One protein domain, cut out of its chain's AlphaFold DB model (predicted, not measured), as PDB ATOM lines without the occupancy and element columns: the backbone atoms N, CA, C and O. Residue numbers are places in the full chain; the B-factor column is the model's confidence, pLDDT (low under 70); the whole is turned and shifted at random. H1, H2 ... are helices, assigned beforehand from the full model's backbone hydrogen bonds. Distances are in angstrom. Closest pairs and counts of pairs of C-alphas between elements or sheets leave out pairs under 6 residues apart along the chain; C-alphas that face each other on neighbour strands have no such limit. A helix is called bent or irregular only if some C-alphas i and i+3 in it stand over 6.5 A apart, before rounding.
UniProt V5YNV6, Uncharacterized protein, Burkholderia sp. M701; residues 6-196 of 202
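What this domain is: This is residues 6 to 196 of the 202 residues of an uncharacterized protein of Burkholderia sp. M701 (UniProt V5YNV6). One very long helix, H3, makes the axis of a rod, with H1 side by side with it and running back the opposite way, and the short helix H2 packed on the beginning of H3 at one end of the rod. At the other end, H4 folds back from H3 as a hairpin, and H6 and H7 add to a small head there, with H5 and H8 at its margin. The printed part has 191 residues with eight named helices, H1 to H8 in chain order, and no named strand; the class is all helix. The whole is extended, with a radius of gyration of the C-alphas of 26.6 A and spans of 90 by 38 by 27 A.

Where its parts are: H3, residues 65 to 113, measures 72.0 A from C-alpha 65 at (-63.506, 57.534, 12.107) to C-alpha 113 at (-31.488, -5.549, 25.276). H1, residues 7 to 39, measures 47.8 A and begins with C-alpha 7 at (-32.633, 3.201, 32.468). H4, residues 119 to 139, measures 27.4 A, H7, residues 169 to 183, 21.0 A, and H2, residues 43 to 56, 20.1 A. H6 is residues 155 to 163, H5 residues 145 to 149, and H8 residues 191 to 196, ending with C-alpha 196 at (-20.435, -9.161, 15.179).

How they stand to each other: H3 is the hub, touching four helices. H1 touches it at a shallow tilt of 20 degrees, opposite ways; their closest C-alphas, of Ala 18 and Ala 99, are 4.8 A apart. H2 touches residues 67 to 75 of H3 at a steep tilt of 45 degrees, opposite ways, closest at the C-alphas of Phe 50 and Gly 71, 5.2 A. H3 and H4 form a helical hairpin at a shallow tilt of 27 degrees, with the closest C-alphas, of Met 111 and Arg 122, at 6.2 A. H4 has a kink of 27 degrees near residue 133 and is irregular, with C-alphas 136 and 139 lying 7.1 A apart. H1 and H4 only just touch, with 3 pairs of C-alphas within 8 A, the closest being those of Val 19 and Asn 137, 7.3 A. H6 touches residues 100 to 112 of H3, the same way at a shallow tilt of 27 degrees, closest at the C-alphas of Gly 108 and Trp 160, 4.2 A. H7 touches H6 about perpendicular, at 77 degrees, closest at the C-alphas of Val 158 and Ala 169, 4.9 A. H7 also touches H4, closest at the C-alphas of Leu 120 and Leu 176, 5.9 A. H5 is close to H4 but not clearly touching, with the C-alphas of Leu 131 and Val 148 closest at 7.8 A, and H8 and H7 are near each other. Every O i to N i+4 pair is within hydrogen-bond range in H1, H2, H3, H6, H7 and H8; the count is 16 of 17 in H4 and 0 of 1 in H5, where 1 of 2 O i to N i+3 pairs is within range.

The domain as a whole: The C-alphas farthest apart, of Phe 62 and Leu 191, are 89.8 A apart. The printed part has no cut, and no link is long. The mean pLDDT of the printed part is 81.4; it is under 70 at residues 6 to 9, 139 to 159 and 163.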
ATOM      1  N   LYS A   6     -33.081   1.283  36.822       48.66
ATOM      2  CA  LYS A   6     -32.995   0.739  35.469       48.66
ATOM      3  C   LYS A   6     -33.304   1.862  34.463       48.66
ATOM      4  O   LYS A   6     -34.416   2.385  34.514       48.66
ATOM      5  N   PRO A   7     -32.426   2.151  33.484       55.53
ATOM      6  CA  PRO A   7     -32.633   3.201  32.468       55.53
ATOM      7  C   PRO A   7     -33.906   3.011  31.610       55.53
ATOM      8  O   PRO A   7     -34.306   3.865  30.827       55.53
ATOM      9  N   PHE A   8     -34.590   1.878  31.762       50.62
ATOM     10  CA  PHE A   8     -35.850   1.574  31.098       50.62
ATOM     11  C   PHE A   8     -37.067   2.291  31.677       50.62
ATOM     12  O   PHE A   8     -37.959   2.675  30.918       50.62
ATOM     13  N   SER A   9     -37.136   2.452  33.005       60.69
ATOM     14  CA  SER A   9     -38.252   3.183  33.611       60.69
ATOM     15  C   SER A   9     -38.173   4.660  33.242       60.69
ATOM     16  O   SER A   9     -39.208   5.262  32.972       60.69
ATOM     17  N   SER A  10     -36.957   5.209  33.132       82.44
ATOM     18  CA  SER A  10     -36.737   6.582  32.679       82.44
ATOM     19  C   SER A  10     -37.088   6.764  31.203       82.44
ATOM     20  O   SER A  10     -37.813   7.700  30.892       82.44
ATOM     21  N   ASN A  11     -36.683   5.861  30.298       83.81
ATOM     22  CA  ASN A  11     -36.977   6.022  28.863       83.81
ATOM     23  C   ASN A  11     -38.466   5.847  28.537       83.81
ATOM     24  O   ASN A  11     -39.011   6.584  27.718       83.81
ATOM     25  N   ARG A  12     -39.151   4.903  29.196       84.62
ATOM     26  CA  ARG A  12     -40.602   4.736  29.033       84.62
ATOM     27  C   ARG A  12     -41.374   5.943  29.572       84.62
ATOM     28  O   ARG A  12     -42.318   6.385  28.926       84.62
ATOM     29  N   ALA A  13     -40.980   6.459  30.738       84.44
ATOM     30  CA  ALA A  13     -41.592   7.653  31.318       84.44
ATOM     31  C   ALA A  13     -41.335   8.897  30.452       84.44
ATOM     32  O   ALA A  13     -42.268   9.649  30.192       84.44
ATOM     33  N   ALA A  14     -40.112   9.062  29.937       87.44
ATOM     34  CA  ALA A  14     -39.749  10.151  29.033       87.44
ATOM     35  C   ALA A  14     -40.556  10.112  27.726       87.44
ATOM     36  O   ALA A  14     -41.065  11.142  27.293       87.44
ATOM     37  N   LEU A  15     -40.743   8.928  27.131       87.69
ATOM     38  CA  LEU A  15     -41.600   8.765  25.955       87.69
ATOM     39  C   LEU A  15     -43.060   9.136  26.255       87.69
ATOM     40  O   LEU A  15     -43.681   9.865  25.484       87.69
ATOM     41  N   ALA A  16     -43.611   8.660  27.375       83.75
ATOM     42  CA  ALA A  16     -44.989   8.960  27.761       83.75
ATOM     43  C   ALA A  16     -45.222  10.463  28.001       83.75
ATOM     44  O   ALA A  16     -46.237  11.009  27.564       83.75
ATOM     45  N   ASP A  17     -44.277  11.136  28.656       89.56
ATOM     46  CA  ASP A  17     -44.313  12.584  28.875       89.56
ATOM     47  C   ASP A  17     -44.215  13.354  27.548       89.56
ATOM     48  O   ASP A  17     -45.073  14.187  27.257       89.56
ATOM     49  N   ALA A  18     -43.253  13.014  26.681       87.56
ATOM     50  CA  ALA A  18     -43.082  13.673  25.383       87.56
ATOM     51  C   ALA A  18     -44.334  13.552  24.490       87.56
ATOM     52  O   ALA A  18     -44.808  14.546  23.938       87.56
ATOM     53  N   VAL A  19     -44.940  12.360  24.418       83.56
ATOM     54  CA  VAL A  19     -46.204  12.136  23.687       83.56
ATOM     55  C   VAL A  19     -47.353  12.948  24.294       83.56
ATOM     56  O   VAL A  19     -48.147  13.550  23.567       83.56
ATOM     57  N   SER A  20     -47.434  13.025  25.625       85.44
ATOM     58  CA  SER A  20     -48.463  13.820  26.306       85.44
ATOM     59  C   SER A  20     -48.334  15.311  25.984       85.44
ATOM     60  O   SER A  20     -49.333  15.970  25.682       85.44
ATOM     61  N   ARG A  21     -47.105  15.845  25.982       88.88
ATOM     62  CA  ARG A  21     -46.819  17.239  25.610       88.88
ATOM     63  C   ARG A  21     -47.152  17.519  24.147       88.88
ATOM     64  O   ARG A  21     -47.759  18.551  23.861       88.88
ATOM     65  N   PHE A  22     -46.840  16.593  23.239       88.81
ATOM     66  CA  PHE A  22     -47.245  16.694  21.836       88.81
ATOM     67  C   PHE A  22     -48.769  16.780  21.690       88.81
ATOM     68  O   PHE A  22     -49.277  17.701  21.050       88.81
ATOM     69  N   HIS A  23     -49.523  15.886  22.336       85.50
ATOM     70  CA  HIS A  23     -50.985  15.932  22.281       85.50
ATOM     71  C   HIS A  23     -51.570  17.208  22.882       85.50
ATOM     72  O   HIS A  23     -52.579  17.713  22.385       85.50
ATOM     73  N   LEU A  24     -50.958  17.747  23.937       90.50
ATOM     74  CA  LEU A  24     -51.373  19.024  24.506       90.50
ATOM     75  C   LEU A  24     -51.172  20.171  23.502       90.50
ATOM     76  O   LEU A  24     -52.097  20.959  23.300       90.50
ATOM     77  N   ALA A  25     -50.016  20.233  22.837       87.06
ATOM     78  CA  ALA A  25     -49.730  21.225  21.799       87.06
ATOM     79  C   ALA A  25     -50.680  21.089  20.590       87.06
ATOM     80  O   ALA A  25     -51.271  22.073  20.142       87.06
ATOM     81  N   ASP A  26     -50.925  19.861  20.119       87.81
ATOM     82  CA  ASP A  26     -51.862  19.584  19.023       87.81
ATOM     83  C   ASP A  26     -53.301  20.007  19.372       87.81
ATOM     84  O   ASP A  26     -53.983  20.657  18.572       87.81
ATOM     85  N   ARG A  27     -53.756  19.725  20.602       89.19
ATOM     86  CA  ARG A  27     -55.068  20.173  21.101       89.19
ATOM     87  C   ARG A  27     -55.166  21.693  21.179       89.19
ATOM     88  O   ARG A  27     -56.192  22.236  20.774       89.19
ATOM     89  N   ARG A  28     -54.126  22.384  21.660       91.81
ATOM     90  CA  ARG A  28     -54.085  23.859  21.712       91.81
ATOM     91  C   ARG A  28     -54.229  24.469  20.320       91.81
ATOM     92  O   ARG A  28     -55.048  25.371  20.139       91.81
ATOM     93  N   LEU A  29     -53.505  23.944  19.332       90.06
ATOM     94  CA  LEU A  29     -53.611  24.384  17.940       90.06
ATOM     95  C   LEU A  29     -55.013  24.133  17.362       90.06
ATOM     96  O   LEU A  29     -55.601  25.031  16.758       90.06
ATOM     97  N   LYS A  30     -55.572  22.932  17.558       88.44
ATOM     98  CA  LYS A  30     -56.932  22.592  17.104       88.44
ATOM     99  C   LYS A  30     -57.985  23.493  17.743       88.44
ATOM    100  O   LYS A  30     -58.874  23.982  17.045       88.44
ATOM    101  N   PHE A  31     -57.865  23.750  19.043       91.75
ATOM    102  CA  PHE A  31     -58.759  24.652  19.762       91.75
ATOM    103  C   PHE A  31     -58.659  26.083  19.229       91.75
ATOM    104  O   PHE A  31     -59.690  26.682  18.937       91.75
ATOM    105  N   HIS A  32     -57.443  26.602  19.012       91.69
ATOM    106  CA  HIS A  32     -57.233  27.913  18.385       91.69
ATOM    107  C   HIS A  32     -57.905  28.000  17.015       91.69
ATOM    108  O   HIS A  32     -58.675  28.922  16.781       91.69
ATOM    109  N   ARG A  33     -57.692  27.011  16.135       88.62
ATOM    110  CA  ARG A  33     -58.320  26.968  14.802       88.62
ATOM    111  C   ARG A  33     -59.848  26.954  14.880       88.62
ATOM    112  O   ARG A  33     -60.495  27.715  14.168       88.62
ATOM    113  N   LYS A  34     -60.421  26.129  15.765       90.12
ATOM    114  CA  LYS A  34     -61.877  26.037  15.962       90.12
ATOM    115  C   LYS A  34     -62.460  27.352  16.489       90.12
ATOM    116  O   LYS A  34     -63.453  27.836  15.958       90.12
ATOM    117  N   MET A  35     -61.829  27.937  17.506       89.75
ATOM    118  CA  MET A  35     -62.254  29.212  18.087       89.75
ATOM    119  C   MET A  35     -62.110  30.365  17.097       89.75
ATOM    120  O   MET A  35     -63.000  31.205  17.014       89.75
ATOM    121  N   TRP A  36     -61.012  30.404  16.339       91.31
ATOM    122  CA  TRP A  36     -60.789  31.425  15.323       91.31
ATOM    123  C   TRP A  36     -61.833  31.339  14.216       91.31
ATOM    124  O   TRP A  36     -62.469  32.344  13.938       91.31
ATOM    125  N   SER A  37     -62.103  30.142  13.683       87.19
ATOM    126  CA  SER A  37     -63.141  29.938  12.665       87.19
ATOM    127  C   SER A  37     -64.518  30.444  13.098       87.19
ATOM    128  O   SER A  37     -65.270  30.923  12.257       87.19
ATOM    129  N   ALA A  38     -64.858  30.324  14.387       85.12
ATOM    130  CA  ALA A  38     -66.118  30.827  14.930       85.12
ATOM    131  C   ALA A  38     -66.115  32.353  15.131       85.12
ATOM    132  O   ALA A  38     -67.149  32.998  15.006       85.12
ATOM    133  N   ARG A  39     -64.959  32.941  15.466       84.75
ATOM    134  CA  ARG A  39     -64.817  34.383  15.727       84.75
ATOM    135  C   ARG A  39     -64.584  35.207  14.462       84.75
ATOM    136  O   ARG A  39     -64.918  36.386  14.445       84.75
ATOM    137  N   SER A  40     -64.022  34.611  13.414       88.12
ATOM    138  CA  SER A  40     -63.655  35.311  12.183       88.12
ATOM    139  C   SER A  40     -64.814  35.488  11.200       88.12
ATOM    140  O   SER A  40     -64.671  36.249  10.249       88.12
ATOM    141  N   THR A  41     -65.956  34.818  11.412       85.62
ATOM    142  CA  THR A  41     -67.095  34.782  10.472       85.62
ATOM    143  C   THR A  41     -67.608  36.172  10.078       85.62
ATOM    144  O   THR A  41     -67.994  36.369   8.933       85.62
ATOM    145  N   GLY A  42     -67.572  37.147  10.993       85.62
ATOM    146  CA  GLY A  42     -68.008  38.523  10.722       85.62
ATOM    147  C   GLY A  42     -66.898  39.489  10.298       85.62
ATOM    148  O   GLY A  42     -67.197  40.593   9.854       85.62
ATOM    149  N   LEU A  43     -65.622  39.106  10.424       90.38
ATOM    150  CA  LEU A  43     -64.504  40.038  10.231       90.38
ATOM    151  C   LEU A  43     -64.291  40.400   8.761       90.38
ATOM    152  O   LEU A  43     -63.961  41.543   8.468       90.38
ATOM    153  N   VAL A  44     -64.530  39.460   7.841       88.50
ATOM    154  CA  VAL A  44     -64.345  39.684   6.397       88.50
ATOM    155  C   VAL A  44     -65.214  40.845   5.912       88.50
ATOM    156  O   VAL A  44     -64.701  41.786   5.323       88.50
ATOM    157  N   ALA A  45     -66.500  40.857   6.273       91.56
ATOM    158  CA  ALA A  45     -67.411  41.934   5.888       91.56
ATOM    159  C   ALA A  45     -67.015  43.302   6.480       91.56
ATOM    160  O   ALA A  45     -67.224  44.337   5.853       91.56
ATOM    161  N   VAL A  46     -66.442  43.334   7.688       93.12
ATOM    162  CA  VAL A  46     -65.933  44.579   8.293       93.12
ATOM    163  C   VAL A  46     -64.716  45.089   7.522       93.12
ATOM    164  O   VAL A  46     -64.676  46.262   7.155       93.12
ATOM    165  N   ILE A  47     -63.765  44.199   7.228       93.00
ATOM    166  CA  ILE A  47     -62.535  44.508   6.492       93.00
ATOM    167  C   ILE A  47     -62.854  44.969   5.062       93.00
ATOM    168  O   ILE A  47     -62.310  45.973   4.609       93.00
ATOM    169  N   ASP A  48     -63.783  44.303   4.375       93.75
ATOM    170  CA  ASP A  48     -64.187  44.663   3.013       93.75
ATOM    171  C   ASP A  48     -64.846  46.045   2.955       93.75
ATOM    172  O   ASP A  48     -64.536  46.842   2.066       93.75
ATOM    173  N   ARG A  49     -65.721  46.365   3.922       95.19
ATOM    174  CA  ARG A  49     -66.334  47.701   4.033       95.19
ATOM    175  C   ARG A  49     -65.285  48.782   4.283       95.19
ATOM    176  O   ARG A  49     -65.355  49.841   3.665       95.19
ATOM    177  N   PHE A  50     -64.309  48.508   5.147       95.25
ATOM    178  CA  PHE A  50     -63.194  49.418   5.401       95.25
ATOM    179  C   PHE A  50     -62.359  49.663   4.134       95.25
ATOM    180  O   PHE A  50     -62.191  50.814   3.733       95.25
ATOM    181  N   TRP A  51     -61.925  48.610   3.432       94.38
ATOM    182  CA  TRP A  51     -61.150  48.757   2.194       94.38
ATOM    183  C   TRP A  51     -61.937  49.381   1.041       94.38
ATOM    184  O   TRP A  51     -61.354  50.009   0.159       94.38
ATOM    185  N   ALA A  52     -63.256  49.190   0.992       94.25
ATOM    186  CA  ALA A  52     -64.106  49.892   0.037       94.25
ATOM    187  C   ALA A  52     -64.129  51.402   0.318       94.25
ATOM    188  O   ALA A  52     -63.997  52.190  -0.615       94.25
ATOM    189  N   ALA A  53     -64.231  51.801   1.590       92.00
ATOM    190  CA  ALA A  53     -64.212  53.205   1.980       92.00
ATOM    191  C   ALA A  53     -62.841  53.864   1.770       92.00
ATOM    192  O   ALA A  53     -62.791  54.960   1.222       92.00
ATOM    193  N   GLU A  54     -61.739  53.190   2.119       92.50
ATOM    194  CA  GLU A  54     -60.380  53.679   1.832       92.50
ATOM    195  C   GLU A  54     -60.158  53.904   0.329       92.50
ATOM    196  O   GLU A  54     -59.592  54.920  -0.056       92.50
ATOM    197  N   ARG A  55     -60.644  53.000  -0.535       94.44
ATOM    198  CA  ARG A  55     -60.514  53.143  -1.999       94.44
ATOM    199  C   ARG A  55     -61.384  54.247  -2.593       94.44
ATOM    200  O   ARG A  55     -61.040  54.786  -3.639       94.44
ATOM    201  N   ALA A  56     -62.531  54.529  -1.981       92.06
ATOM    202  CA  ALA A  56     -63.452  55.562  -2.445       92.06
ATOM    203  C   ALA A  56     -63.060  56.967  -1.957       92.06
ATOM    204  O   ALA A  56     -63.469  57.962  -2.557       92.06
ATOM    205  N   ALA A  57     -62.292  57.061  -0.869       90.00
ATOM    206  CA  ALA A  57     -61.886  58.328  -0.286       90.00
ATOM    207  C   ALA A  57     -60.716  58.958  -1.074       90.00
ATOM    208  O   ALA A  57     -59.693  58.306  -1.279       90.00
ATOM    209  N   PRO A  58     -60.803  60.240  -1.479       87.25
ATOM    210  CA  PRO A  58     -59.700  60.931  -2.155       87.25
ATOM    211  C   PRO A  58     -58.521  61.248  -1.216       87.25
ATOM    212  O   PRO A  58     -57.432  61.567  -1.687       87.25
ATOM    213  N   HIS A  59     -58.727  61.156   0.102       87.31
ATOM    214  CA  HIS A  59     -57.691  61.239   1.129       87.31
ATOM    215  C   HIS A  59     -58.046  60.296   2.299       87.31
ATOM    216  O   HIS A  59     -59.227  60.224   2.649       87.31
ATOM    217  N   PRO A  60     -57.078  59.612   2.945       78.25
ATOM    218  CA  PRO A  60     -57.351  58.686   4.050       78.25
ATOM    219  C   PRO A  60     -58.189  59.301   5.183       78.25
ATOM    220  O   PRO A  60     -59.131  58.679   5.676       78.25
ATOM    221  N   ASP A  61     -57.932  60.554   5.549       87.50
ATOM    222  CA  ASP A  61     -58.658  61.237   6.634       87.50
ATOM    223  C   ASP A  61     -60.160  61.437   6.368       87.50
ATOM    224  O   ASP A  61     -60.905  61.794   7.277       87.50
ATOM    225  N   PHE A  62     -60.631  61.206   5.138       90.12
ATOM    226  CA  PHE A  62     -62.048  61.329   4.787       90.12
ATOM    227  C   PHE A  62     -62.837  60.033   5.020       90.12
ATOM    228  O   PHE A  62     -64.059  60.016   4.869       90.12
ATOM    229  N   VAL A  63     -62.164  58.947   5.412       91.62
ATOM    230  CA  VAL A  63     -62.827  57.719   5.863       91.62
ATOM    231  C   VAL A  63     -63.448  57.971   7.244       91.62
ATOM    232  O   VAL A  63     -62.732  58.415   8.145       91.62
ATOM    233  N   PRO A  64     -64.743  57.660   7.463       94.25
ATOM    234  CA  PRO A  64     -65.386  57.841   8.762       94.25
ATOM    235  C   PRO A  64     -64.588  57.195   9.900       94.25
ATOM    236  O   PRO A  64     -64.197  56.030   9.806       94.25
ATOM    237  N   VAL A  65     -64.372  57.945  10.985       93.81
ATOM    238  CA  VAL A  65     -63.506  57.534  12.107       93.81
ATOM    239  C   VAL A  65     -63.927  56.186  12.696       93.81
ATOM    240  O   VAL A  65     -63.069  55.351  12.976       93.81
ATOM    241  N   ASP A  66     -65.230  55.944  12.843       93.75
ATOM    242  CA  ASP A  66     -65.744  54.682  13.387       93.75
ATOM    243  C   ASP A  66     -65.468  53.504  12.448       93.75
ATOM    244  O   ASP A  66     -64.993  52.459  12.888       93.75
ATOM    245  N   LEU A  67     -65.647  53.698  11.136       93.38
ATOM    246  CA  LEU A  67     -65.355  52.676  10.130       93.38
ATOM    247  C   LEU A  67     -63.854  52.360  10.059       93.38
ATOM    248  O   LEU A  67     -63.475  51.193   9.949       93.38
ATOM    249  N   ARG A  68     -63.001  53.387  10.158       92.50
ATOM    250  CA  ARG A  68     -61.542  53.236  10.239       92.50
ATOM    251  C   ARG A  68     -61.147  52.435  11.481       92.50
ATOM    252  O   ARG A  68     -60.438  51.441  11.363       92.50
ATOM    253  N   ARG A  69     -61.665  52.807  12.658       94.56
ATOM    254  CA  ARG A  69     -61.398  52.100  13.924       94.56
ATOM    255  C   ARG A  69     -61.852  50.642  13.885       94.56
ATOM    256  O   ARG A  69     -61.109  49.769  14.331       94.56
ATOM    257  N   GLU A  70     -63.046  50.369  13.363       94.50
ATOM    258  CA  GLU A  70     -63.566  49.005  13.214       94.50
ATOM    259  C   GLU A  70     -62.717  48.168  12.246       94.50
ATOM    260  O   GLU A  70     -62.358  47.032  12.569       94.50
ATOM    261  N   GLY A  71     -62.355  48.732  11.089       94.38
ATOM    262  CA  GLY A  71     -61.514  48.081  10.084       94.38
ATOM    263  C   GLY A  71     -60.116  47.749  10.604       94.38
ATOM    264  O   GLY A  71     -59.686  46.597  10.541       94.38
ATOM    265  N   GLU A  72     -59.434  48.730  11.196       94.31
ATOM    266  CA  GLU A  72     -58.107  48.554  11.799       94.31
ATOM    267  C   GLU A  72     -58.134  47.527  12.940       94.31
ATOM    268  O   GLU A  72     -57.248  46.673  13.037       94.31
ATOM    269  N   ALA A  73     -59.171  47.551  13.785       94.25
ATOM    270  CA  ALA A  73     -59.340  46.558  14.840       94.25
ATOM    271  C   ALA A  73     -59.539  45.140  14.276       94.25
ATOM    272  O   ALA A  73     -58.939  44.194  14.794       94.25
ATOM    273  N   ALA A  74     -60.330  44.981  13.212       94.12
ATOM    274  CA  ALA A  74     -60.560  43.694  12.555       94.12
ATOM    275  C   ALA A  74     -59.294  43.142  11.873       94.12
ATOM    276  O   ALA A  74     -59.002  41.944  11.980       94.12
ATOM    277  N   ILE A  75     -58.509  44.010  11.226       93.94
ATOM    278  CA  ILE A  75     -57.213  43.651  10.634       93.94
ATOM    279  C   ILE A  75     -56.244  43.211  11.733       93.94
ATOM    280  O   ILE A  75     -55.682  42.120  11.644       93.94
ATOM    281  N   ARG A  76     -56.103  43.998  12.808       95.12
ATOM    282  CA  ARG A  76     -55.224  43.662  13.939       95.12
ATOM    283  C   ARG A  76     -55.589  42.320  14.570       95.12
ATOM    284  O   ARG A  76     -54.713  41.488  14.764       95.12
ATOM    285  N   LEU A  77     -56.877  42.064  14.804       93.50
ATOM    286  CA  LEU A  77     -57.348  40.767  15.307       93.50
ATOM    287  C   LEU A  77     -56.963  39.604  14.381       93.50
ATOM    288  O   LEU A  77     -56.641  38.518  14.863       93.50
ATOM    289  N   SER A  78     -56.999  39.823  13.065       92.69
ATOM    290  CA  SER A  78     -56.625  38.815  12.068       92.69
ATOM    291  C   SER A  78     -55.122  38.533  12.068       92.69
ATOM    292  O   SER A  78     -54.727  37.367  12.024       92.69
ATOM    293  N   VAL A  79     -54.298  39.577  12.188       93.56
ATOM    294  CA  VAL A  79     -52.836  39.463  12.317       93.56
ATOM    295  C   VAL A  79     -52.466  38.745  13.618       93.56
ATOM    296  O   VAL A  79     -51.800  37.714  13.575       93.56
ATOM    297  N   ASP A  80     -53.002  39.184  14.760       93.50
ATOM    298  CA  ASP A  80     -52.735  38.568  16.068       93.50
ATOM    299  C   ASP A  80     -53.111  37.073  16.091       93.50
ATOM    300  O   ASP A  80     -52.432  36.235  16.700       93.50
ATOM    301  N   ALA A  81     -54.212  36.713  15.423       91.50
ATOM    302  CA  ALA A  81     -54.656  35.331  15.302       91.50
ATOM    303  C   ALA A  81     -53.746  34.486  14.399       91.50
ATOM    304  O   ALA A  81     -53.543  33.299  14.701       91.50
ATOM    305  N   ALA A  82     -53.203  35.070  13.326       90.06
ATOM    306  CA  ALA A  82     -52.216  34.433  12.460       90.06
ATOM    307  C   ALA A  82     -50.898  34.203  13.214       90.06
ATOM    308  O   ALA A  82     -50.457  33.059  13.313       90.06
ATOM    309  N   ASP A  83     -50.366  35.223  13.887       94.56
ATOM    310  CA  ASP A  83     -49.139  35.123  14.688       94.56
ATOM    311  C   ASP A  83     -49.269  34.092  15.811       94.56
ATOM    312  O   ASP A  83     -48.347  33.335  16.133       94.56
ATOM    313  N   ARG A  84     -50.441  34.034  16.453       93.94
ATOM    314  CA  ARG A  84     -50.726  33.006  17.455       93.94
ATOM    315  C   ARG A  84     -50.786  31.612  16.839       93.94
ATOM    316  O   ARG A  84     -50.262  30.673  17.437       93.94
ATOM    317  N   ARG A  85     -51.428  31.452  15.678       92.62
ATOM    318  CA  ARG A  85     -51.480  30.166  14.970       92.62
ATOM    319  C   ARG A  85     -50.070  29.695  14.637       92.62
ATOM    320  O   ARG A  85     -49.770  28.527  14.863       92.62
ATOM    321  N   ASP A  86     -49.230  30.590  14.140       90.25
ATOM    322  CA  ASP A  86     -47.885  30.252  13.699       90.25
ATOM    323  C   ASP A  86     -47.005  29.873  14.896       90.25
ATOM    324  O   ASP A  86     -46.347  28.836  14.855       90.25
ATOM    325  N   ARG A  87     -47.097  30.581  16.030       94.31
ATOM    326  CA  ARG A  87     -46.457  30.150  17.292       94.31
ATOM    327  C   ARG A  87     -46.900  28.757  17.747       94.31
ATOM    328  O   ARG A  87     -46.064  27.937  18.110       94.31
ATOM    329  N   LEU A  88     -48.200  28.461  17.690       89.50
ATOM    330  CA  LEU A  88     -48.734  27.143  18.060       89.50
ATOM    331  C   LEU A  88     -48.307  26.034  17.083       89.50
ATOM    332  O   LEU A  88     -48.154  24.884  17.491       89.50
ATOM    333  N   MET A  89     -48.127  26.358  15.799       82.19
ATOM    334  CA  MET A  89     -47.590  25.430  14.799       82.19
ATOM    335  C   MET A  89     -46.133  25.069  15.100       82.19
ATOM    336  O   MET A  89     -45.805  23.884  15.071       82.19
ATOM    337  N   HIS A  90     -45.301  26.061  15.430       85.12
ATOM    338  CA  HIS A  90     -43.912  25.836  15.838       85.12
ATOM    339  C   HIS A  90     -43.843  25.022  17.134       85.12
ATOM    340  O   HIS A  90     -43.200  23.980  17.149       85.12
ATOM    341  N   GLU A  91     -44.614  25.389  18.169       89.81
ATOM    342  CA  GLU A  91     -44.691  24.606  19.413       89.81
ATOM    343  C   GLU A  91     -45.073  23.146  19.127       89.81
ATOM    344  O   GLU A  91     -44.429  22.225  19.621       89.81
ATOM    345  N   ARG A  92     -46.095  22.902  18.293       88.62
ATOM    346  CA  ARG A  92     -46.491  21.539  17.904       88.62
ATOM    347  C   ARG A  92     -45.360  20.792  17.196       88.62
ATOM    348  O   ARG A  92     -45.211  19.594  17.430       88.62
ATOM    349  N   HIS A  93     -44.621  21.460  16.314       81.75
ATOM    350  CA  HIS A  93     -43.497  20.860  15.602       81.75
ATOM    351  C   HIS A  93     -42.366  20.481  16.563       81.75
ATOM    352  O   HIS A  93     -41.949  19.326  16.561       81.75
ATOM    353  N   ASP A  94     -41.967  21.382  17.459       83.06
ATOM    354  CA  ASP A  94     -40.921  21.115  18.452       83.06
ATOM    355  C   ASP A  94     -41.292  19.921  19.345       83.06
ATOM    356  O   ASP A  94     -40.487  19.018  19.570       83.06
ATOM    357  N   ARG A  95     -42.553  19.849  19.800       85.88
ATOM    358  CA  ARG A  95     -43.028  18.705  20.600       85.88
ATOM    359  C   ARG A  95     -43.114  17.408  19.807       85.88
ATOM    360  O   ARG A  95     -42.950  16.338  20.390       85.88
ATOM    361  N   LEU A  96     -43.369  17.479  18.502       81.56
ATOM    362  CA  LEU A  96     -43.318  16.307  17.634       81.56
ATOM    363  C   LEU A  96     -41.885  15.774  17.535       81.56
ATOM    364  O   LEU A  96     -41.685  14.575  17.703       81.56
ATOM    365  N   VAL A  97     -40.902  16.653  17.321       79.19
ATOM    366  CA  VAL A  97     -39.480  16.279  17.291       79.19
ATOM    367  C   VAL A  97     -39.076  15.623  18.614       79.19
ATOM    368  O   VAL A  97     -38.578  14.500  18.602       79.19
ATOM    369  N   GLU A  98     -39.410  16.233  19.759       83.00
ATOM    370  CA  GLU A  98     -39.150  15.650  21.086       83.00
ATOM    371  C   GLU A  98     -39.760  14.245  21.253       83.00
ATOM    372  O   GLU A  98     -39.101  13.328  21.753       83.00
ATOM    373  N   ALA A  99     -41.013  14.050  20.823       80.19
ATOM    374  CA  ALA A  99     -41.685  12.755  20.895       80.19
ATOM    375  C   ALA A  99     -41.004  11.696  20.013       80.19
ATOM    376  O   ALA A  99     -40.854  10.547  20.439       80.19
ATOM    377  N   LEU A 100     -40.553  12.075  18.814       78.69
ATOM    378  CA  LEU A 100     -39.829  11.185  17.904       78.69
ATOM    379  C   LEU A 100     -38.443  10.822  18.452       78.69
ATOM    380  O   LEU A 100     -38.084   9.644  18.446       78.69
ATOM    381  N   SER A 101     -37.699  11.775  19.023       78.88
ATOM    382  CA  SER A 101     -36.414  11.490  19.675       78.88
ATOM    383  C   SER A 101     -36.579  10.560  20.884       78.88
ATOM    384  O   SER A 101     -35.830   9.592  21.034       78.88
ATOM    385  N   ALA A 102     -37.588  10.795  21.733       82.44
ATOM    386  CA  ALA A 102     -37.878   9.940  22.886       82.44
ATOM    387  C   ALA A 102     -38.303   8.524  22.462       82.44
ATOM    388  O   ALA A 102     -37.913   7.533  23.089       82.44
ATOM    389  N   MET A 103     -39.057   8.413  21.364       82.06
ATOM    390  CA  MET A 103     -39.397   7.132  20.744       82.06
ATOM    391  C   MET A 103     -38.123   6.434  20.258       82.06
ATOM    392  O   MET A 103     -37.918   5.256  20.553       82.06
ATOM    393  N   GLY A 104     -37.229   7.186  19.611       78.94
ATOM    394  CA  GLY A 104     -35.891   6.753  19.233       78.94
ATOM    395  C   GLY A 104     -35.127   6.102  20.387       78.94
ATOM    396  O   GLY A 104     -34.680   4.960  20.292       78.94
ATOM    397  N   ALA A 105     -35.042   6.805  21.516       82.06
ATOM    398  CA  ALA A 105     -34.319   6.349  22.699       82.06
ATOM    399  C   ALA A 105     -34.952   5.107  23.342       82.06
ATOM    400  O   ALA A 105     -34.247   4.190  23.770       82.06
ATOM    401  N   TYR A 106     -36.283   5.053  23.406       84.75
ATOM    402  CA  TYR A 106     -36.999   3.924  23.992       84.75
ATOM    403  C   TYR A 106     -36.843   2.641  23.163       84.75
ATOM    404  O   TYR A 106     -36.477   1.596  23.708       84.75
ATOM    405  N   PHE A 107     -37.082   2.711  21.849       82.94
ATOM    406  CA  PHE A 107     -36.980   1.545  20.969       82.94
ATOM    407  C   PHE A 107     -35.528   1.125  20.718       82.94
ATOM    408  O   PHE A 107     -35.255  -0.074  20.717       82.94
ATOM    409  N   GLY A 108     -34.588   2.073  20.642       81.62
ATOM    410  CA  GLY A 108     -33.156   1.771  20.623       81.62
ATOM    411  C   GLY A 108     -32.701   1.017  21.878       81.62
ATOM    412  O   GLY A 108     -32.012   0.004  21.780       81.62
ATOM    413  N   ALA A 109     -33.151   1.433  23.068       83.25
ATOM    414  CA  ALA A 109     -32.845   0.721  24.311       83.25
ATOM    415  C   ALA A 109     -33.495  -0.676  24.381       83.25
ATOM    416  O   ALA A 109     -32.917  -1.589  24.969       83.25
ATOM    417  N   MET A 110     -34.689  -0.861  23.802       84.06
ATOM    418  CA  MET A 110     -35.291  -2.195  23.647       84.06
ATOM    419  C   MET A 110     -34.459  -3.085  22.735       84.06
ATOM    420  O   MET A 110     -34.151  -4.204  23.132       84.06
ATOM    421  N   MET A 111     -34.044  -2.566  21.582       84.19
ATOM    422  CA  MET A 111     -33.205  -3.293  20.638       84.19
ATOM    423  C   MET A 111     -31.856  -3.687  21.248       84.19
ATOM    424  O   MET A 111     -31.425  -4.817  21.061       84.19
ATOM    425  N   ALA A 112     -31.226  -2.810  22.035       80.94
ATOM    426  CA  ALA A 112     -29.954  -3.101  22.708       80.94
ATOM    427  C   ALA A 112     -30.048  -4.254  23.723       80.94
ATOM    428  O   ALA A 112     -29.058  -4.920  24.012       80.94
ATOM    429  N   ARG A 113     -31.234  -4.472  24.305       81.56
ATOM    430  CA  ARG A 113     -31.488  -5.549  25.276       81.56
ATOM    431  C   ARG A 113     -32.014  -6.818  24.621       81.56
ATOM    432  O   ARG A 113     -32.022  -7.867  25.263       81.56
ATOM    433  N   ASP A 114     -32.499  -6.719  23.390       82.25
ATOM    434  CA  ASP A 114     -32.903  -7.872  22.612       82.25
ATOM    435  C   ASP A 114     -31.641  -8.591  22.134       82.25
ATOM    436  O   ASP A 114     -30.902  -8.094  21.295       82.25
ATOM    437  N   ALA A 115     -31.363  -9.762  22.697       77.69
ATOM    438  CA  ALA A 115     -30.264 -10.614  22.245       77.69
ATOM    439  C   ALA A 115     -30.724 -11.639  21.194       77.69
ATOM    440  O   ALA A 115     -29.938 -12.473  20.754       77.69
ATOM    441  N   ARG A 116     -32.011 -11.644  20.811       79.44
ATOM    442  CA  ARG A 116     -32.592 -12.733  20.020       79.44
ATOM    443  C   ARG A 116     -32.500 -12.467  18.525       79.44
ATOM    444  O   ARG A 116     -33.296 -11.706  17.969       79.44
ATOM    445  N   GLY A 117     -31.628 -13.227  17.877       80.19
ATOM    446  CA  GLY A 117     -31.425 -13.191  16.435       80.19
ATOM    447  C   GLY A 117     -30.497 -12.060  16.010       80.19
ATOM    448  O   GLY A 117     -30.004 -11.295  16.839       80.19
ATOM    449  N   SER A 118     -30.276 -11.972  14.704       84.50
ATOM    450  CA  SER A 118     -29.307 -11.059  14.105       84.50
ATOM    451  C   SER A 118     -29.698  -9.583  14.201       84.50
ATOM    452  O   SER A 118     -30.859  -9.237  14.450       84.50
ATOM    453  N   LEU A 119     -28.727  -8.704  13.954       82.62
ATOM    454  CA  LEU A 119     -28.881  -7.252  13.966       82.62
ATOM    455  C   LEU A 119     -30.064  -6.770  13.107       82.62
ATOM    456  O   LEU A 119     -30.920  -6.035  13.610       82.62
ATOM    457  N   LEU A 120     -30.170  -7.234  11.860       80.44
ATOM    458  CA  LEU A 120     -31.254  -6.886  10.938       80.44
ATOM    459  C   LEU A 120     -32.616  -7.350  11.458       80.44
ATOM    460  O   LEU A 120     -33.598  -6.614  11.371       80.44
ATOM    461  N   HIS A 121     -32.690  -8.555  12.028       80.81
ATOM    462  CA  HIS A 121     -33.948  -9.095  12.537       80.81
ATOM    463  C   HIS A 121     -34.446  -8.315  13.763       80.81
ATOM    464  O   HIS A 121     -35.634  -7.989  13.857       80.81
ATOM    465  N   ARG A 122     -33.536  -7.965  14.682       82.00
ATOM    466  CA  ARG A 122     -33.840  -7.105  15.835       82.00
ATOM    467  C   ARG A 122     -34.287  -5.717  15.389       82.00
ATOM    468  O   ARG A 122     -35.314  -5.230  15.866       82.00
ATOM    469  N   LEU A 123     -33.577  -5.116  14.430       81.00
ATOM    470  CA  LEU A 123     -33.944  -3.819  13.866       81.00
ATOM    471  C   LEU A 123     -35.351  -3.858  13.266       81.00
ATOM    472  O   LEU A 123     -36.194  -3.062  13.662       81.00
ATOM    473  N   GLN A 124     -35.636  -4.794  12.356       76.50
ATOM    474  CA  GLN A 124     -36.943  -4.911  11.698       76.50
ATOM    475  C   GLN A 124     -38.088  -5.061  12.707       76.50
ATOM    476  O   GLN A 124     -39.125  -4.402  12.585       76.50
ATOM    477  N   ARG A 125     -37.898  -5.906  13.727       81.56
ATOM    478  CA  ARG A 125     -38.887  -6.137  14.785       81.56
ATOM    479  C   ARG A 125     -39.179  -4.858  15.562       81.56
ATOM    480  O   ARG A 125     -40.340  -4.471  15.689       81.56
ATOM    481  N   HIS A 126     -38.142  -4.199  16.071       83.62
ATOM    482  CA  HIS A 126     -38.325  -2.985  16.857       83.62
ATOM    483  C   HIS A 126     -38.816  -1.822  16.002       83.62
ATOM    484  O   HIS A 126     -39.623  -1.034  16.492       83.62
ATOM    485  N   MET A 127     -38.404  -1.742  14.731       77.81
ATOM    486  CA  MET A 127     -38.872  -0.731  13.781       77.81
ATOM    487  C   MET A 127     -40.374  -0.857  13.584       77.81
ATOM    488  O   MET A 127     -41.107   0.110  13.759       77.81
ATOM    489  N   LYS A 128     -40.859  -2.077  13.336       76.94
ATOM    490  CA  LYS A 128     -42.292  -2.355  13.242       76.94
ATOM    491  C   LYS A 128     -43.044  -1.908  14.501       76.94
ATOM    492  O   LYS A 128     -44.054  -1.221  14.390       76.94
ATOM    493  N   CYS A 129     -42.540  -2.231  15.694       81.56
ATOM    494  CA  CYS A 129     -43.180  -1.800  16.939       81.56
ATOM    495  C   CYS A 129     -43.170  -0.272  17.127       81.56
ATOM    496  O   CYS A 129     -44.151   0.280  17.626       81.56
ATOM    497  N   ALA A 130     -42.089   0.409  16.735       79.06
ATOM    498  CA  ALA A 130     -41.994   1.867  16.787       79.06
ATOM    499  C   ALA A 130     -43.007   2.529  15.847       79.06
ATOM    500  O   ALA A 130     -43.664   3.497  16.223       79.06
ATOM    501  N   LEU A 131     -43.199   1.958  14.659       73.38
ATOM    502  CA  LEU A 131     -44.176   2.430  13.681       73.38
ATOM    503  C   LEU A 131     -45.610   2.211  14.135       73.38
ATOM    504  O   LEU A 131     -46.409   3.143  14.078       73.38
ATOM    505  N   ASP A 132     -45.922   1.026  14.656       76.12
ATOM    506  CA  ASP A 132     -47.234   0.747  15.240       76.12
ATOM    507  C   ASP A 132     -47.526   1.707  16.408       76.12
ATOM    508  O   ASP A 132     -48.653   2.181  16.575       76.12
ATOM    509  N   PHE A 133     -46.511   2.036  17.216       81.44
ATOM    510  CA  PHE A 133     -46.638   3.008  18.298       81.44
ATOM    511  C   PHE A 133     -46.878   4.426  17.768       81.44
ATOM    512  O   PHE A 133     -47.822   5.083  18.214       81.44
ATOM    513  N   ARG A 134     -46.071   4.889  16.808       77.25
ATOM    514  CA  ARG A 134     -46.215   6.200  16.159       77.25
ATOM    515  C   ARG A 134     -47.589   6.352  15.513       77.25
ATOM    516  O   ARG A 134     -48.245   7.371  15.707       77.25
ATOM    517  N   GLN A 135     -48.062   5.319  14.824       74.56
ATOM    518  CA  GLN A 135     -49.399   5.287  14.242       74.56
ATOM    519  C   GLN A 135     -50.481   5.516  15.297       74.56
ATOM    520  O   GLN A 135     -51.360   6.357  15.119       74.56
ATOM    521  N   ARG A 136     -50.436   4.752  16.394       79.56
ATOM    522  CA  ARG A 136     -51.482   4.775  17.427       79.56
ATOM    523  C   ARG A 136     -51.469   6.050  18.265       79.56
ATOM    524  O   ARG A 136     -52.521   6.443  18.753       79.56
ATOM    525  N   ASN A 137     -50.298   6.659  18.453       77.00
ATOM    526  CA  ASN A 137     -50.101   7.704  19.461       77.00
ATOM    527  C   ASN A 137     -49.658   9.060  18.897       77.00
ATOM    528  O   ASN A 137     -49.638  10.026  19.644       77.00
ATOM    529  N   ILE A 138     -49.275   9.173  17.624       75.81
ATOM    530  CA  ILE A 138     -48.748  10.431  17.067       75.81
ATOM    531  C   ILE A 138     -49.504  10.813  15.798       75.81
ATOM    532  O   ILE A 138     -50.231  11.808  15.795       75.81
ATOM    533  N   ASP A 139     -49.370  10.015  14.739       69.56
ATOM    534  CA  ASP A 139     -49.832  10.419  13.407       69.56
ATOM    535  C   ASP A 139     -51.317  10.116  13.178       69.56
ATOM    536  O   ASP A 139     -51.963  10.783  12.374       69.56
ATOM    537  N   GLY A 140     -51.873   9.094  13.840       60.91
ATOM    538  CA  GLY A 140     -53.229   8.600  13.564       60.91
ATOM    539  C   GLY A 140     -53.408   8.014  12.152       60.91
ATOM    540  O   GLY A 140     -54.497   7.558  11.810       60.91
ATOM    541  N   VAL A 141     -52.346   8.002  11.340       56.78
ATOM    542  CA  VAL A 141     -52.271   7.482   9.971       56.78
ATOM    543  C   VAL A 141     -51.450   6.202   9.991       56.78
ATOM    544  O   VAL A 141     -50.464   6.126  10.718       56.78
ATOM    545  N   ARG A 142     -51.850   5.193   9.207       52.94
ATOM    546  CA  ARG A 142     -51.113   3.930   9.063       52.94
ATOM    547  C   ARG A 142     -49.843   4.159   8.236       52.94
ATOM    548  O   ARG A 142     -49.986   4.344   7.032       52.94
ATOM    549  N   PRO A 143     -48.635   4.159   8.831       52.53
ATOM    550  CA  PRO A 143     -47.412   4.301   8.060       52.53
ATOM    551  C   PRO A 143     -47.189   3.028   7.240       52.53
ATOM    552  O   PRO A 143     -47.374   1.915   7.746       52.53
ATOM    553  N   THR A 144     -46.795   3.173   5.978       49.97
ATOM    554  CA  THR A 144     -46.263   2.047   5.204       49.97
ATOM    555  C   THR A 144     -44.751   1.955   5.427       49.97
ATOM    556  O   THR A 144     -44.109   2.962   5.704       49.97
ATOM    557  N   LEU A 145     -44.161   0.753   5.356       50.50
ATOM    558  CA  LEU A 145     -42.711   0.546   5.551       50.50
ATOM    559  C   LEU A 145     -41.813   1.438   4.658       50.50
ATOM    560  O   LEU A 145     -40.768   1.865   5.141       50.50
ATOM    561  N   PRO A 146     -42.194   1.767   3.408       46.97
ATOM    562  CA  PRO A 146     -41.483   2.759   2.598       46.97
ATOM    563  C   PRO A 146     -41.519   4.190   3.167       46.97
ATOM    564  O   PRO A 146     -40.505   4.875   3.118       46.97
ATOM    565  N   ASP A 147     -42.630   4.632   3.773       40.25
ATOM    566  CA  ASP A 147     -42.790   5.995   4.333       40.25
ATOM    567  C   ASP A 147     -41.936   6.244   5.590       40.25
ATOM    568  O   ASP A 147     -41.748   7.375   6.037       40.25
ATOM    569  N   VAL A 148     -41.412   5.173   6.180       43.50
ATOM    570  CA  VAL A 148     -40.510   5.184   7.343       43.50
ATOM    571  C   VAL A 148     -39.167   5.772   6.969       43.50
ATOM    572  O   VAL A 148     -38.582   6.507   7.762       43.50
ATOM    573  N   PHE A 149     -38.751   5.487   5.734       38.31
ATOM    574  CA  PHE A 149     -37.623   6.136   5.105       38.31
ATOM    575  C   PHE A 149     -37.995   7.535   4.544       38.31
ATOM    576  O   PHE A 149     -37.209   8.249   3.960       38.31
ATOM    577  N   TYR A 150     -39.254   7.947   4.677       43.34
ATOM    578  CA  TYR A 150     -39.792   9.288   4.415       43.34
ATOM    579  C   TYR A 150     -39.561  10.339   5.512       43.34
ATOM    580  O   TYR A 150     -39.323  11.528   5.296       43.34
ATOM    581  N   ALA A 151     -39.823   9.904   6.746       41.31
ATOM    582  CA  ALA A 151     -40.361  10.783   7.776       41.31
ATOM    583  C   ALA A 151     -39.469  10.801   9.023       41.31
ATOM    584  O   ALA A 151     -39.618   9.954   9.906       41.31
ATOM    585  N   SER A 152     -38.613  11.824   9.135       43.47
ATOM    586  CA  SER A 152     -37.658  12.075  10.243       43.47
ATOM    587  C   SER A 152     -36.425  11.156  10.288       43.47
ATOM    588  O   SER A 152     -35.896  10.837  11.353       43.47
ATOM    589  N   GLU A 153     -35.962  10.719   9.121       51.19
ATOM    590  CA  GLU A 153     -35.023   9.605   8.970       51.19
ATOM    591  C   GLU A 153     -33.676   9.694   9.688       51.19
ATOM    592  O   GLU A 153     -33.071   8.654   9.928       51.19
ATOM    593  N   PHE A 154     -33.177  10.867  10.072       48.62
ATOM    594  CA  PHE A 154     -31.808  10.928  10.589       48.62
ATOM    595  C   PHE A 154     -31.722  10.924  12.121       48.62
ATOM    596  O   PHE A 154     -30.973  10.138  12.699       48.62
ATOM    597  N   GLU A 155     -32.520  11.734  12.820       52.12
ATOM    598  CA  GLU A 155     -32.398  11.878  14.282       52.12
ATOM    599  C   GLU A 155     -32.838  10.626  15.048       52.12
ATOM    600  O   GLU A 155     -32.192  10.211  16.021       52.12
ATOM    601  N   SER A 156     -33.903   9.973  14.575       62.50
ATOM    602  CA  SER A 156     -34.363   8.708  15.148       62.50
ATOM    603  C   SER A 156     -33.296   7.623  14.972       62.50
ATOM    604  O   SER A 156     -32.955   6.946  15.939       62.50
ATOM    605  N   MET A 157     -32.681   7.516  13.788       68.06
ATOM    606  CA  MET A 157     -31.659   6.497  13.507       68.06
ATOM    607  C   MET A 157     -30.340   6.760  14.235       68.06
ATOM    608  O   MET A 157     -29.724   5.821  14.736       68.06
ATOM    609  N   VAL A 158     -29.943   8.025  14.404       69.81
ATOM    610  CA  VAL A 158     -28.812   8.400  15.272       69.81
ATOM    611  C   VAL A 158     -29.053   7.943  16.711       69.81
ATOM    612  O   VAL A 158     -28.142   7.432  17.365       69.81
ATOM    613  N   THR A 159     -30.282   8.085  17.203       67.94
ATOM    614  CA  THR A 159     -30.634   7.680  18.569       67.94
ATOM    615  C   THR A 159     -30.598   6.158  18.736       67.94
ATOM    616  O   THR A 159     -30.101   5.662  19.748       67.94
ATOM    617  N   TRP A 160     -31.049   5.405  17.729       71.44
ATOM    618  CA  TRP A 160     -30.999   3.939  17.731       71.44
ATOM    619  C   TRP A 160     -29.569   3.415  17.651       71.44
ATOM    620  O   TRP A 160     -29.189   2.562  18.453       71.44
ATOM    621  N   ALA A 161     -28.767   3.968  16.739       74.06
ATOM    622  CA  ALA A 161     -27.364   3.613  16.576       74.06
ATOM    623  C   ALA A 161     -26.588   3.796  17.885       74.06
ATOM    624  O   ALA A 161     -25.919   2.871  18.341       74.06
ATOM    625  N   ARG A 162     -26.757   4.940  18.559       75.81
ATOM    626  CA  ARG A 162     -26.135   5.182  19.870       75.81
ATOM    627  C   ARG A 162     -26.603   4.194  20.936       75.81
ATOM    628  O   ARG A 162     -25.787   3.722  21.721       75.81
ATOM    629  N   ALA A 163     -27.897   3.880  20.978       68.94
ATOM    630  CA  ALA A 163     -28.462   3.012  22.009       68.94
ATOM    631  C   ALA A 163     -27.927   1.573  21.951       68.94
ATOM    632  O   ALA A 163     -27.777   0.942  22.995       68.94
ATOM    633  N   ILE A 164     -27.615   1.071  20.756       71.94
ATOM    634  CA  ILE A 164     -27.063  -0.276  20.544       71.94
ATOM    635  C   ILE A 164     -25.521  -0.279  20.440       71.94
ATOM    636  O   ILE A 164     -24.935  -1.306  20.118       71.94
ATOM    637  N   GLY A 165     -24.862   0.851  20.734       74.75
ATOM    638  CA  GLY A 165     -23.402   0.946  20.868       74.75
ATOM    639  C   GLY A 165     -22.630   1.412  19.626       74.75
ATOM    640  O   GLY A 165     -21.400   1.440  19.663       74.75
ATOM    641  N   TYR A 166     -23.300   1.821  18.546       82.19
ATOM    642  CA  TYR A 166     -22.629   2.392  17.373       82.19
ATOM    643  C   TYR A 166     -22.218   3.848  17.593       82.19
ATOM    644  O   TYR A 166     -22.906   4.641  18.239       82.19
ATOM    645  N   ARG A 167     -21.096   4.221  16.967       78.69
ATOM    646  CA  ARG A 167     -20.560   5.591  16.986       78.69
ATOM    647  C   ARG A 167     -21.376   6.562  16.123       78.69
ATOM    648  O   ARG A 167     -21.388   7.758  16.402       78.69
ATOM    649  N   SER A 168     -22.048   6.062  15.088       78.44
ATOM    650  CA  SER A 168     -22.868   6.846  14.159       78.44
ATOM    651  C   SER A 168     -23.960   5.981  13.524       78.44
ATOM    652  O   SER A 168     -23.863   4.755  13.526       78.44
ATOM    653  N   ALA A 169     -24.987   6.623  12.957       77.38
ATOM    654  CA  ALA A 169     -26.005   5.933  12.163       77.38
ATOM    655  C   ALA A 169     -25.396   5.237  10.935       77.38
ATOM    656  O   ALA A 169     -25.775   4.114  10.634       77.38
ATOM    657  N   ASN A 170     -24.399   5.852  10.289       77.06
ATOM    658  CA  ASN A 170     -23.713   5.257   9.138       77.06
ATOM    659  C   ASN A 170     -23.059   3.921   9.498       77.06
ATOM    660  O   ASN A 170     -23.269   2.949   8.793       77.06
ATOM    661  N   ALA A 171     -22.376   3.835  10.644       80.19
ATOM    662  CA  ALA A 171     -21.759   2.584  11.081       80.19
ATOM    663  C   ALA A 171     -22.795   1.470  11.337       80.19
ATOM    664  O   ALA A 171     -22.518   0.300  11.089       80.19
ATOM    665  N   LEU A 172     -23.996   1.827  11.809       82.12
ATOM    666  CA  LEU A 172     -25.114   0.887  11.905       82.12
ATOM    667  C   LEU A 172     -25.595   0.458  10.508       82.12
ATOM    668  O   LEU A 172     -25.816  -0.726  10.277       82.12
ATOM    669  N   PHE A 173     -25.759   1.399   9.576       80.94
ATOM    670  CA  PHE A 173     -26.191   1.091   8.212       80.94
ATOM    671  C   PHE A 173     -25.181   0.239   7.442       80.94
ATOM    672  O   PHE A 173     -25.605  -0.664   6.726       80.94
ATOM    673  N   ASP A 174     -23.882   0.451   7.643       84.19
ATOM    674  CA  ASP A 174     -22.821  -0.372   7.058       84.19
ATOM    675  C   ASP A 174     -22.949  -1.839   7.508       84.19
ATOM    676  O   ASP A 174     -22.887  -2.754   6.685       84.19
ATOM    677  N   ASP A 175     -23.212  -2.075   8.797       85.75
ATOM    678  CA  ASP A 175     -23.402  -3.424   9.342       85.75
ATOM    679  C   ASP A 175     -24.730  -4.063   8.901       85.75
ATOM    680  O   ASP A 175     -24.793  -5.265   8.638       85.75
ATOM    681  N   LEU A 176     -25.795  -3.271   8.756       84.62
ATOM    682  CA  LEU A 176     -27.068  -3.748   8.202       84.62
ATOM    683  C   LEU A 176     -26.946  -4.118   6.722       84.62
ATOM    684  O   LEU A 176     -27.505  -5.129   6.289       84.62
ATOM    685  N   GLN A 177     -26.212  -3.311   5.955       82.88
ATOM    686  CA  GLN A 177     -25.921  -3.572   4.552       82.88
ATOM    687  C   GLN A 177     -25.074  -4.838   4.415       82.88
ATOM    688  O   GLN A 177     -25.412  -5.714   3.621       82.88
ATOM    689  N   LEU A 178     -24.048  -4.988   5.256       86.38
ATOM    690  CA  LEU A 178     -23.244  -6.202   5.325       86.38
ATOM    691  C   LEU A 178     -24.102  -7.446   5.593       86.38
ATOM    692  O   LEU A 178     -23.975  -8.441   4.879       86.38
ATOM    693  N   GLU A 179     -24.997  -7.399   6.584       87.25
ATOM    694  CA  GLU A 179     -25.887  -8.527   6.865       87.25
ATOM    695  C   GLU A 179     -26.819  -8.833   5.676       87.25
ATOM    696  O   GLU A 179     -27.052  -9.998   5.341       87.25
ATOM    697  N   SER A 180     -27.341  -7.800   5.012       85.50
ATOM    698  CA  SER A 180     -28.175  -7.941   3.813       85.50
ATOM    699  C   SER A 180     -27.415  -8.593   2.650       85.50
ATOM    700  O   SER A 180     -27.940  -9.485   1.973       85.50
ATOM    701  N   ASP A 181     -26.163  -8.198   2.427       84.81
ATOM    702  CA  ASP A 181     -25.308  -8.764   1.381       84.81
ATOM    703  C   ASP A 181     -24.956 -10.228   1.663       84.81
ATOM    704  O   ASP A 181     -24.992 -11.053   0.748       84.81
ATOM    705  N   ILE A 182     -24.711 -10.576   2.930       86.19
ATOM    706  CA  ILE A 182     -24.519 -11.965   3.363       86.19
ATOM    707  C   ILE A 182     -25.779 -12.797   3.090       86.19
ATOM    708  O   ILE A 182     -25.716 -13.849   2.456       86.19
ATOM    709  N   ARG A 183     -26.951 -12.321   3.525       84.44
ATOM    710  CA  ARG A 183     -28.226 -13.045   3.368       84.44
ATOM    711  C   ARG A 183     -28.653 -13.216   1.915       84.44
ATOM    712  O   ARG A 183     -29.293 -14.207   1.584       84.44
ATOM    713  N   SER A 184     -28.328 -12.246   1.063       85.44
ATOM    714  CA  SER A 184     -28.619 -12.303  -0.373       85.44
ATOM    715  C   SER A 184     -27.576 -13.084  -1.178       85.44
ATOM    716  O   SER A 184     -27.714 -13.197  -2.393       85.44
ATOM    717  N   GLY A 185     -26.541 -13.625  -0.522       85.94
ATOM    718  CA  GLY A 185     -25.481 -14.402  -1.164       85.94
ATOM    719  C   GLY A 185     -24.491 -13.567  -1.979       85.94
ATOM    720  O   GLY A 185     -23.665 -14.133  -2.688       85.94
ATOM    721  N   ARG A 186     -24.544 -12.230  -1.887       88.00
ATOM    722  CA  ARG A 186     -23.602 -11.321  -2.569       88.00
ATOM    723  C   ARG A 186     -22.229 -11.299  -1.906       88.00
ATOM    724  O   ARG A 186     -21.250 -10.912  -2.538       88.00
ATOM    725  N   ARG A 187     -22.160 -11.697  -0.634       87.50
ATOM    726  CA  ARG A 187     -20.928 -11.768   0.149       87.50
ATOM    727  C   ARG A 187     -20.915 -13.033   1.005       87.50
ATOM    728  O   ARG A 187     -21.929 -13.400   1.588       87.50
ATOM    729  N   ALA A 188     -19.759 -13.688   1.102       83.62
ATOM    730  CA  ALA A 188     -19.566 -14.795   2.035       83.62
ATOM    731  C   ALA A 188     -19.460 -14.271   3.479       83.62
ATOM    732  O   ALA A 188     -18.796 -13.262   3.724       83.62
ATOM    733  N   ALA A 189     -20.100 -14.954   4.429       82.19
ATOM    734  CA  ALA A 189     -19.985 -14.629   5.848       82.19
ATOM    735  C   ALA A 189     -18.646 -15.131   6.406       82.19
ATOM    736  O   ALA A 189     -18.361 -16.327   6.334       82.19
ATOM    737  N   SER A 190     -17.849 -14.235   6.989       88.56
ATOM    738  CA  SER A 190     -16.762 -14.639   7.887       88.56
ATOM    739  C   SER A 190     -17.320 -14.941   9.287       88.56
ATOM    740  O   SER A 190     -18.407 -14.470   9.631       88.56
ATOM    741  N   LEU A 191     -16.594 -15.724  10.095       83.56
ATOM    742  CA  LEU A 191     -16.969 -15.994  11.493       83.56
ATOM    743  C   LEU A 191     -17.030 -14.695  12.311       83.56
ATOM    744  O   LEU A 191     -18.021 -14.464  12.998       83.56
ATOM    745  N   ASP A 192     -16.049 -13.807  12.132       85.81
ATOM    746  CA  ASP A 192     -16.003 -12.498  12.793       85.81
ATOM    747  C   ASP A 192     -17.202 -11.613  12.404       85.81
ATOM    748  O   ASP A 192     -17.810 -10.967  13.259       85.81
ATOM    749  N   ASP A 193     -17.592 -11.602  11.122       85.81
ATOM    750  CA  ASP A 193     -18.788 -10.881  10.664       85.81
ATOM    751  C   ASP A 193     -20.066 -11.498  11.258       85.81
ATOM    752  O   ASP A 193     -20.963 -10.771  11.688       85.81
ATOM    753  N   ALA A 194     -20.157 -12.827  11.327       81.44
ATOM    754  CA  ALA A 194     -21.327 -13.523  11.855       81.44
ATOM    755  C   ALA A 194     -21.501 -13.327  13.373       81.44
ATOM    756  O   ALA A 194     -22.633 -13.149  13.835       81.44
ATOM    757  N   GLU A 195     -20.415 -13.316  14.148       83.44
ATOM    758  CA  GLU A 195     -20.437 -12.996  15.581       83.44
ATOM    759  C   GLU A 195     -20.815 -11.530  15.815       83.44
ATOM    760  O   GLU A 195     -21.743 -11.237  16.574       83.44
ATOM    761  N   ARG A 196     -20.172 -10.605  15.091       83.31
ATOM    762  CA  ARG A 196     -20.435  -9.161  15.179       83.31
ATOM    763  C   ARG A 196     -21.891  -8.800  14.874       83.31
ATOM    764  O   ARG A 196     -22.469  -7.946  15.543       83.31
TER     765      ARG A 196